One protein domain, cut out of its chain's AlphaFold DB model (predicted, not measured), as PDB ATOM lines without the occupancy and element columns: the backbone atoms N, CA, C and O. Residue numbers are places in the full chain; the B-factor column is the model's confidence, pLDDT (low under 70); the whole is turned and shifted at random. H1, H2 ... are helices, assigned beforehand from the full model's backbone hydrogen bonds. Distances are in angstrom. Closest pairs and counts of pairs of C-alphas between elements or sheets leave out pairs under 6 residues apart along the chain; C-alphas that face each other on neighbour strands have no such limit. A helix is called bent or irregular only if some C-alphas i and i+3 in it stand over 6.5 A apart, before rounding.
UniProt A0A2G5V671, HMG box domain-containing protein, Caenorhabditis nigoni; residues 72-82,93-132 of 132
ATOM      1  N   PHE A  72      -5.018 121.951  74.003       87.12
ATOM      2  CA  PHE A  72      -4.392 123.094  73.337       87.12
ATOM      3  C   PHE A  72      -3.740 124.079  74.317       87.12
ATOM      4  O   PHE A  72      -2.674 124.615  74.031       87.12
ATOM      5  N   PHE A  73      -4.361 124.333  75.471       86.00
ATOM      6  CA  PHE A  73      -3.805 125.254  76.462       86.00
ATOM      7  C   PHE A  73      -2.617 124.645  77.212       86.00
ATOM      8  O   PHE A  73      -1.655 125.366  77.467       86.00
ATOM      9  N   PHE A  74      -2.630 123.335  77.485       89.69
ATOM     10  CA  PHE A  74      -1.453 122.631  78.010       89.69
ATOM     11  C   PHE A  74      -0.274 122.703  77.039       89.69
ATOM     12  O   PHE A  74       0.838 123.037  77.440       89.69
ATOM     13  N   TRP A  75      -0.533 122.461  75.754       89.50
ATOM     14  CA  TRP A  75       0.472 122.624  74.708       89.50
ATOM     15  C   TRP A  75       0.978 124.067  74.618       89.50
ATOM     16  O   TRP A  75       2.181 124.314  74.596       89.50
ATOM     17  N   MET A  76       0.075 125.052  74.644       86.56
ATOM     18  CA  MET A  76       0.454 126.463  74.614       86.56
ATOM     19  C   MET A  76       1.325 126.844  75.815       86.56
ATOM     20  O   MET A  76       2.211 127.671  75.667       86.56
ATOM     21  N   GLN A  77       1.115 126.268  76.998       86.25
ATOM     22  CA  GLN A  77       1.903 126.608  78.182       86.25
ATOM     23  C   GLN A  77       3.382 126.219  78.033       86.25
ATOM     24  O   GLN A  77       4.250 127.019  78.393       86.25
ATOM     25  N   GLU A  78       3.637 125.050  77.436       85.75
ATOM     26  CA  GLU A  78       4.968 124.525  77.097       85.75
ATOM     27  C   GLU A  78       5.578 125.281  75.898       85.75
ATOM     28  O   GLU A  78       6.756 125.628  75.896       85.75
ATOM     29  N   ASN A  79       4.770 125.610  74.886       84.00
ATOM     30  CA  ASN A  79       5.258 126.165  73.621       84.00
ATOM     31  C   ASN A  79       5.213 127.701  73.544       84.00
ATOM     32  O   ASN A  79       5.782 128.274  72.611       84.00
ATOM     33  N   ARG A  80       4.585 128.398  74.506       78.81
ATOM     34  CA  ARG A  80       4.472 129.869  74.488       78.81
ATOM     35  C   ARG A  80       5.833 130.535  74.469       78.81
ATOM     36  O   ARG A  80       5.965 131.546  73.807       78.81
ATOM     37  N   GLU A  81       6.820 130.001  75.179       80.81
ATOM     38  CA  GLU A  81       8.152 130.612  75.271       80.81
ATOM     39  C   GLU A  81       8.897 130.490  73.945       80.81
ATOM     40  O   GLU A  81       9.553 131.432  73.518       80.81
ATOM     41  N   ARG A  82       8.674 129.387  73.225       81.19
ATOM     42  CA  ARG A  82       9.201 129.187  71.875       81.19
ATOM     43  C   ARG A  82       8.544 130.104  70.839       81.19
ATOM     44  O   ARG A  82       9.203 130.551  69.907       81.19
ATOM     45  N   VAL A  93       0.912 135.626  68.550       84.75
ATOM     46  CA  VAL A  93       1.295 134.367  69.204       84.75
ATOM     47  C   VAL A  93       0.154 133.349  69.120       84.75
ATOM     48  O   VAL A  93       0.390 132.200  68.756       84.75
ATOM     49  N   ALA A  94      -1.092 133.758  69.386       84.38
ATOM     50  CA  ALA A  94      -2.249 132.864  69.310       84.38
ATOM     51  C   ALA A  94      -2.533 132.369  67.878       84.38
ATOM     52  O   ALA A  94      -2.889 131.203  67.697       84.38
ATOM     53  N   LYS A  95      -2.348 133.221  66.856       87.69
ATOM     54  CA  LYS A  95      -2.473 132.815  65.444       87.69
ATOM     55  C   LYS A  95      -1.416 131.773  65.074       87.69
ATOM     56  O   LYS A  95      -1.767 130.721  64.543       87.69
ATOM     57  N   ALA A  96      -0.147 132.034  65.397       87.00
ATOM     58  CA  ALA A  96       0.954 131.106  65.128       87.00
ATOM     59  C   ALA A  96       0.759 129.764  65.858       87.00
ATOM     60  O   ALA A  96       0.884 128.697  65.256       87.00
ATOM     61  N   ALA A  97       0.346 129.825  67.126       88.19
ATOM     62  CA  ALA A  97       0.023 128.667  67.949       88.19
ATOM     63  C   ALA A  97      -1.096 127.802  67.338       88.19
ATOM     64  O   ALA A  97      -0.985 126.579  67.305       88.19
ATOM     65  N   GLY A  98      -2.160 128.418  66.813       88.75
ATOM     66  CA  GLY A  98      -3.263 127.689  66.180       88.75
ATOM     67  C   GLY A  98      -2.850 126.938  64.910       88.75
ATOM     68  O   GLY A  98      -3.303 125.814  64.688       88.75
ATOM     69  N   VAL A  99      -1.965 127.527  64.097       89.12
ATOM     70  CA  VAL A  99      -1.432 126.875  62.888       89.12
ATOM     71  C   VAL A  99      -0.602 125.652  63.257       89.12
ATOM     72  O   VAL A  99      -0.768 124.590  62.662       89.12
ATOM     73  N   GLU A 100       0.276 125.780  64.245       88.44
ATOM     74  CA  GLU A 100       1.153 124.690  64.661       88.44
ATOM     75  C   GLU A 100       0.387 123.560  65.362       88.44
ATOM     76  O   GLU A 100       0.598 122.390  65.049       88.44
ATOM     77  N   TRP A 101      -0.596 123.894  66.201       88.31
ATOM     78  CA  TRP A 101      -1.499 122.906  66.794       88.31
ATOM     79  C   TRP A 101      -2.293 122.111  65.751       88.31
ATOM     80  O   TRP A 101      -2.531 120.914  65.913       88.31
ATOM     81  N   GLY A 102      -2.705 122.767  64.662       87.19
ATOM     82  CA  GLY A 102      -3.378 122.103  63.549       87.19
ATOM     83  C   GLY A 102      -2.476 121.144  62.768       87.19
ATOM     84  O   GLY A 102      -2.996 120.203  62.174       87.19
ATOM     85  N   LYS A 103      -1.156 121.372  62.778       88.31
ATOM     86  CA  LYS A 103      -0.150 120.525  62.118       88.31
ATOM     87  C   LYS A 103       0.298 119.344  62.975       88.31
ATOM     88  O   LYS A 103       0.760 118.352  62.425       88.31
ATOM     89  N   LEU A 104       0.178 119.443  64.299       85.88
ATOM     90  CA  LEU A 104       0.475 118.329  65.194       85.88
ATOM     91  C   LEU A 104      -0.507 117.184  64.933       85.88
ATOM     92  O   LEU A 104      -1.723 117.370  64.998       85.88
ATOM     93  N   THR A 105       0.025 116.006  64.624       84.81
ATOM     94  CA  THR A 105      -0.748 114.770  64.448       84.81
ATOM     95  C   THR A 105      -0.899 114.033  65.772       84.81
ATOM     96  O   THR A 105      -2.005 113.629  66.118       84.81
ATOM     97  N   ASP A 106       0.174 113.945  66.557       86.31
ATOM     98  CA  ASP A 106       0.129 113.374  67.899       86.31
ATOM     99  C   ASP A 106      -0.228 114.441  68.935       86.31
ATOM    100  O   ASP A 106       0.567 115.328  69.245       86.31
ATOM    101  N   LYS A 107      -1.451 114.356  69.466       89.31
ATOM    102  CA  LYS A 107      -1.956 115.213  70.552       89.31
ATOM    103  C   LYS A 107      -2.187 114.433  71.840       89.31
ATOM    104  O   LYS A 107      -2.564 115.022  72.854       89.31
ATOM    105  N   SER A 108      -1.907 113.133  71.821       90.38
ATOM    106  CA  SER A 108      -2.283 112.172  72.857       90.38
ATOM    107  C   SER A 108      -1.704 112.558  74.217       90.38
ATOM    108  O   SER A 108      -2.372 112.445  75.244       90.38
ATOM    109  N   LYS A 109      -0.470 113.086  74.232       90.75
ATOM    110  CA  LYS A 109       0.190 113.594  75.445       90.75
ATOM    111  C   LYS A 109      -0.634 114.690  76.129       90.75
ATOM    112  O   LYS A 109      -0.818 114.647  77.344       90.75
ATOM    113  N   TRP A 110      -1.121 115.673  75.371       90.19
ATOM    114  CA  TRP A 110      -1.874 116.803  75.927       90.19
ATOM    115  C   TRP A 110      -3.347 116.466  76.149       90.19
ATOM    116  O   TRP A 110      -3.958 117.021  77.057       90.19
ATOM    117  N   GLU A 111      -3.909 115.538  75.376       89.62
ATOM    118  CA  GLU A 111      -5.256 115.008  75.606       89.62
ATOM    119  C   GLU A 111      -5.348 114.231  76.919       89.62
ATOM    120  O   GLU A 111      -6.292 114.452  77.673       89.62
ATOM    121  N   LYS A 112      -4.338 113.418  77.259       92.94
ATOM    122  CA  LYS A 112      -4.241 112.767  78.578       92.94
ATOM    123  C   LYS A 112      -4.208 113.797  79.709       92.94
ATOM    124  O   LYS A 112      -5.050 113.746  80.598       92.94
ATOM    125  N   LYS A 113      -3.329 114.804  79.609       91.12
ATOM    126  CA  LYS A 113      -3.268 115.912  80.585       91.12
ATOM    127  C   LYS A 113      -4.608 116.645  80.721       91.12
ATOM    128  O   LYS A 113      -5.024 116.971  81.828       91.12
ATOM    129  N   ALA A 114      -5.301 116.885  79.609       91.38
ATOM    130  CA  ALA A 114      -6.615 117.522  79.613       91.38
ATOM    131  C   ALA A 114      -7.703 116.641  80.238       91.38
ATOM    132  O   ALA A 114      -8.580 117.155  80.929       91.38
ATOM    133  N   ALA A 115      -7.654 115.327  80.017       91.94
ATOM    134  CA  ALA A 115      -8.571 114.383  80.641       91.94
ATOM    135  C   ALA A 115      -8.366 114.320  82.161       91.94
ATOM    136  O   ALA A 115      -9.344 114.328  82.908       91.94
ATOM    137  N   ASP A 116      -7.115 114.322  82.621       92.56
ATOM    138  CA  ASP A 116      -6.796 114.335  84.050       92.56
ATOM    139  C   ASP A 116      -7.248 115.643  84.715       92.56
ATOM    140  O   ASP A 116      -7.891 115.620  85.765       92.56
ATOM    141  N   ASP A 117      -7.028 116.789  84.065       91.19
ATOM    142  CA  ASP A 117      -7.499 118.080  84.579       91.19
ATOM    143  C   ASP A 117      -9.033 118.208  84.557       91.19
ATOM    144  O   ASP A 117      -9.626 118.834  85.439       91.19
ATOM    145  N   LYS A 118      -9.706 117.561  83.598       89.88
ATOM    146  CA  LYS A 118     -11.171 117.452  83.584       89.88
ATOM    147  C   LYS A 118     -11.680 116.697  84.810       89.88
ATOM    148  O   LYS A 118     -12.602 117.187  85.456       89.88
ATOM    149  N   LYS A 119     -11.056 115.568  85.163       91.75
ATOM    150  CA  LYS A 119     -11.401 114.805  86.375       91.75
ATOM    151  C   LYS A 119     -11.192 115.644  87.634       91.75
ATOM    152  O   LYS A 119     -12.095 115.727  88.460       91.75
ATOM    153  N   ARG A 120     -10.048 116.334  87.739       92.38
ATOM    154  CA  ARG A 120      -9.752 117.266  88.842       92.38
ATOM    155  C   ARG A 120     -10.863 118.308  88.994       92.38
ATOM    156  O   ARG A 120     -11.427 118.465  90.069       92.38
ATOM    157  N   TYR A 121     -11.235 118.968  87.897       90.19
ATOM    158  CA  TYR A 121     -12.303 119.965  87.900       90.19
ATOM    159  C   TYR A 121     -13.674 119.381  88.269       90.19
ATOM    160  O   TYR A 121     -14.439 120.047  88.961       90.19
ATOM    161  N   GLU A 122     -13.996 118.162  87.827       89.56
ATOM    162  CA  GLU A 122     -15.238 117.463  88.185       89.56
ATOM    163  C   GLU A 122     -15.317 117.176  89.691       89.56
ATOM    164  O   GLU A 122     -16.365 117.390  90.301       89.56
ATOM    165  N   THR A 123     -14.209 116.769  90.314       89.81
ATOM    166  CA  THR A 123     -14.131 116.599  91.771       89.81
ATOM    167  C   THR A 123     -14.252 117.939  92.499       89.81
ATOM    168  O   THR A 123     -15.072 118.069  93.409       89.81
ATOM    169  N   ASP A 124     -13.510 118.959  92.063       87.94
ATOM    170  CA  ASP A 124     -13.529 120.285  92.689       87.94
ATOM    171  C   ASP A 124     -14.920 120.933  92.614       87.94
ATOM    172  O   ASP A 124     -15.405 121.487  93.598       87.94
ATOM    173  N   ILE A 125     -15.594 120.858  91.457       88.00
ATOM    174  CA  ILE A 125     -16.935 121.433  91.276       88.00
ATOM    175  C   ILE A 125     -17.996 120.648  92.040       88.00
ATOM    176  O   ILE A 125     -18.949 121.252  92.527       88.00
ATOM    177  N   ALA A 126     -17.850 119.327  92.167       87.50
ATOM    178  CA  ALA A 126     -18.746 118.523  92.988       87.50
ATOM    179  C   ALA A 126     -18.620 118.902  94.469       87.50
ATOM    180  O   ALA A 126     -19.638 119.060  95.136       87.50
ATOM    181  N   ASN A 127     -17.399 119.112  94.963       86.19
ATOM    182  CA  ASN A 127     -17.163 119.575  96.331       86.19
ATOM    183  C   ASN A 127     -17.661 121.010  96.540       86.19
ATOM    184  O   ASN A 127     -18.320 121.286  97.536       86.19
ATOM    185  N   TYR A 128     -17.424 121.904  95.577       86.12
ATOM    186  CA  TYR A 128     -17.924 123.278  95.630       86.12
ATOM    187  C   TYR A 128     -19.454 123.326  95.709       86.12
ATOM    188  O   TYR A 128     -19.991 123.976  96.591       86.12
ATOM    189  N   LYS A 129     -20.153 122.568  94.853       83.62
ATOM    190  CA  LYS A 129     -21.626 122.466  94.855       83.62
ATOM    191  C   LYS A 129     -22.216 121.811  96.105       83.62
ATOM    192  O   LYS A 129     -23.408 121.935  96.333       83.62
ATOM    193  N   LYS A 130     -21.432 121.016  96.837       82.88
ATOM    194  CA  LYS A 130     -21.866 120.426  98.112       82.88
ATOM    195  C   LYS A 130     -21.707 121.407  99.272       82.88
ATOM    196  O   LYS A 130     -22.452 121.314 100.238       82.88
ATOM    197  N   ASN A 131     -20.732 122.310  99.175       77.06
ATOM    198  CA  ASN A 131     -20.348 123.232 100.243       77.06
ATOM    199  C   ASN A 131     -20.893 124.661 100.048       77.06
ATOM    200  O   ASN A 131     -20.565 125.529 100.858       77.06
ATOM    201  N   HIS A 132     -21.639 124.937  98.974       62.50
ATOM    202  CA  HIS A 132     -22.304 126.210  98.645       62.50
ATOM    203  C   HIS A 132     -23.709 125.914  98.125       62.50
ATOM    204  O   HIS A 132     -24.616 126.715  98.428       62.50
TER     205      HIS A 132
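What this domain is: This is residues 72 to 82 and 93 to 132 of the 132 residues of the protein "HMG box domain-containing protein" of Caenorhabditis nigoni (UniProt A0A2G5V671). One long helix, H3, sticks out as an arm from a small body in which two short helices, H1 and H2, pack together. H1 bridges the other two, meeting H2 and the part of H3 with residues 110 to 114, and the arm's free part is residues 115 to 132, of which 115 to 131 belong to H3. The printed part has 51 residues with three named helices, H1, H2 and H3 in that order along the chain, and no named strand; its class is all helix. The whole is only just loose, close to extended, with a radius of gyration of the C-alphas of 14.7 A, and its outline is only just elongated, with spans of 42 by 21 by 15 A.

How they stand to each other: H3, residues 108 to 131, touches H1, residues 72 to 82, with residues 110 to 114 alone. The closest C-alphas of the two are those of Phe 74 and Trp 110, 6.2 A apart. Their lines stand at a steep tilt of 59 degrees, and they run opposite ways. H1 also touches H2, residues 93 to 103, and the closest C-alphas there are those of Met 76 and Ala 97, 7.0 A apart. H1 and H2 run opposite ways at a steep tilt of 64 degrees, with their centres 10.2 A apart. H2 and H3 are apart, though a tight link of 4 residues joins them. In H2 and H3 every O i to N i+4 pair is within hydrogen-bond range; in H1 it is 5 of 7.

Where its parts are: H3 has 24 residues and measures 34.6 A from C-alpha 108 at (-2.283, 112.172, 72.857) to C-alpha 131 at (-20.348, 123.232, 100.243). H2 has 11 residues and measures 15.6 A from its first to its last C-alpha. H1 has 11 residues, measures 15.0 A, and begins with C-alpha 72 at (-4.392, 123.094, 73.337). H1 is irregular: C-alphas 78 and 81 are 7.1 A apart.

The domain as a whole: The two C-alphas farthest apart are those of Lys 103 and Asn 131, at 43.2 A. Without the stretch that stands free, the body has 33 residues, spans 24 by 17 by 12 A and has a radius of gyration of 9.2 A. Residues 83 to 92 are not printed, and C-alphas 82 and 93 are 9.8 A apart across this cut, which the link from H1 to H2 crosses. The mean pLDDT of the printed part is 87.1, and one printed residue is under 70, His 132, the chain's last residue.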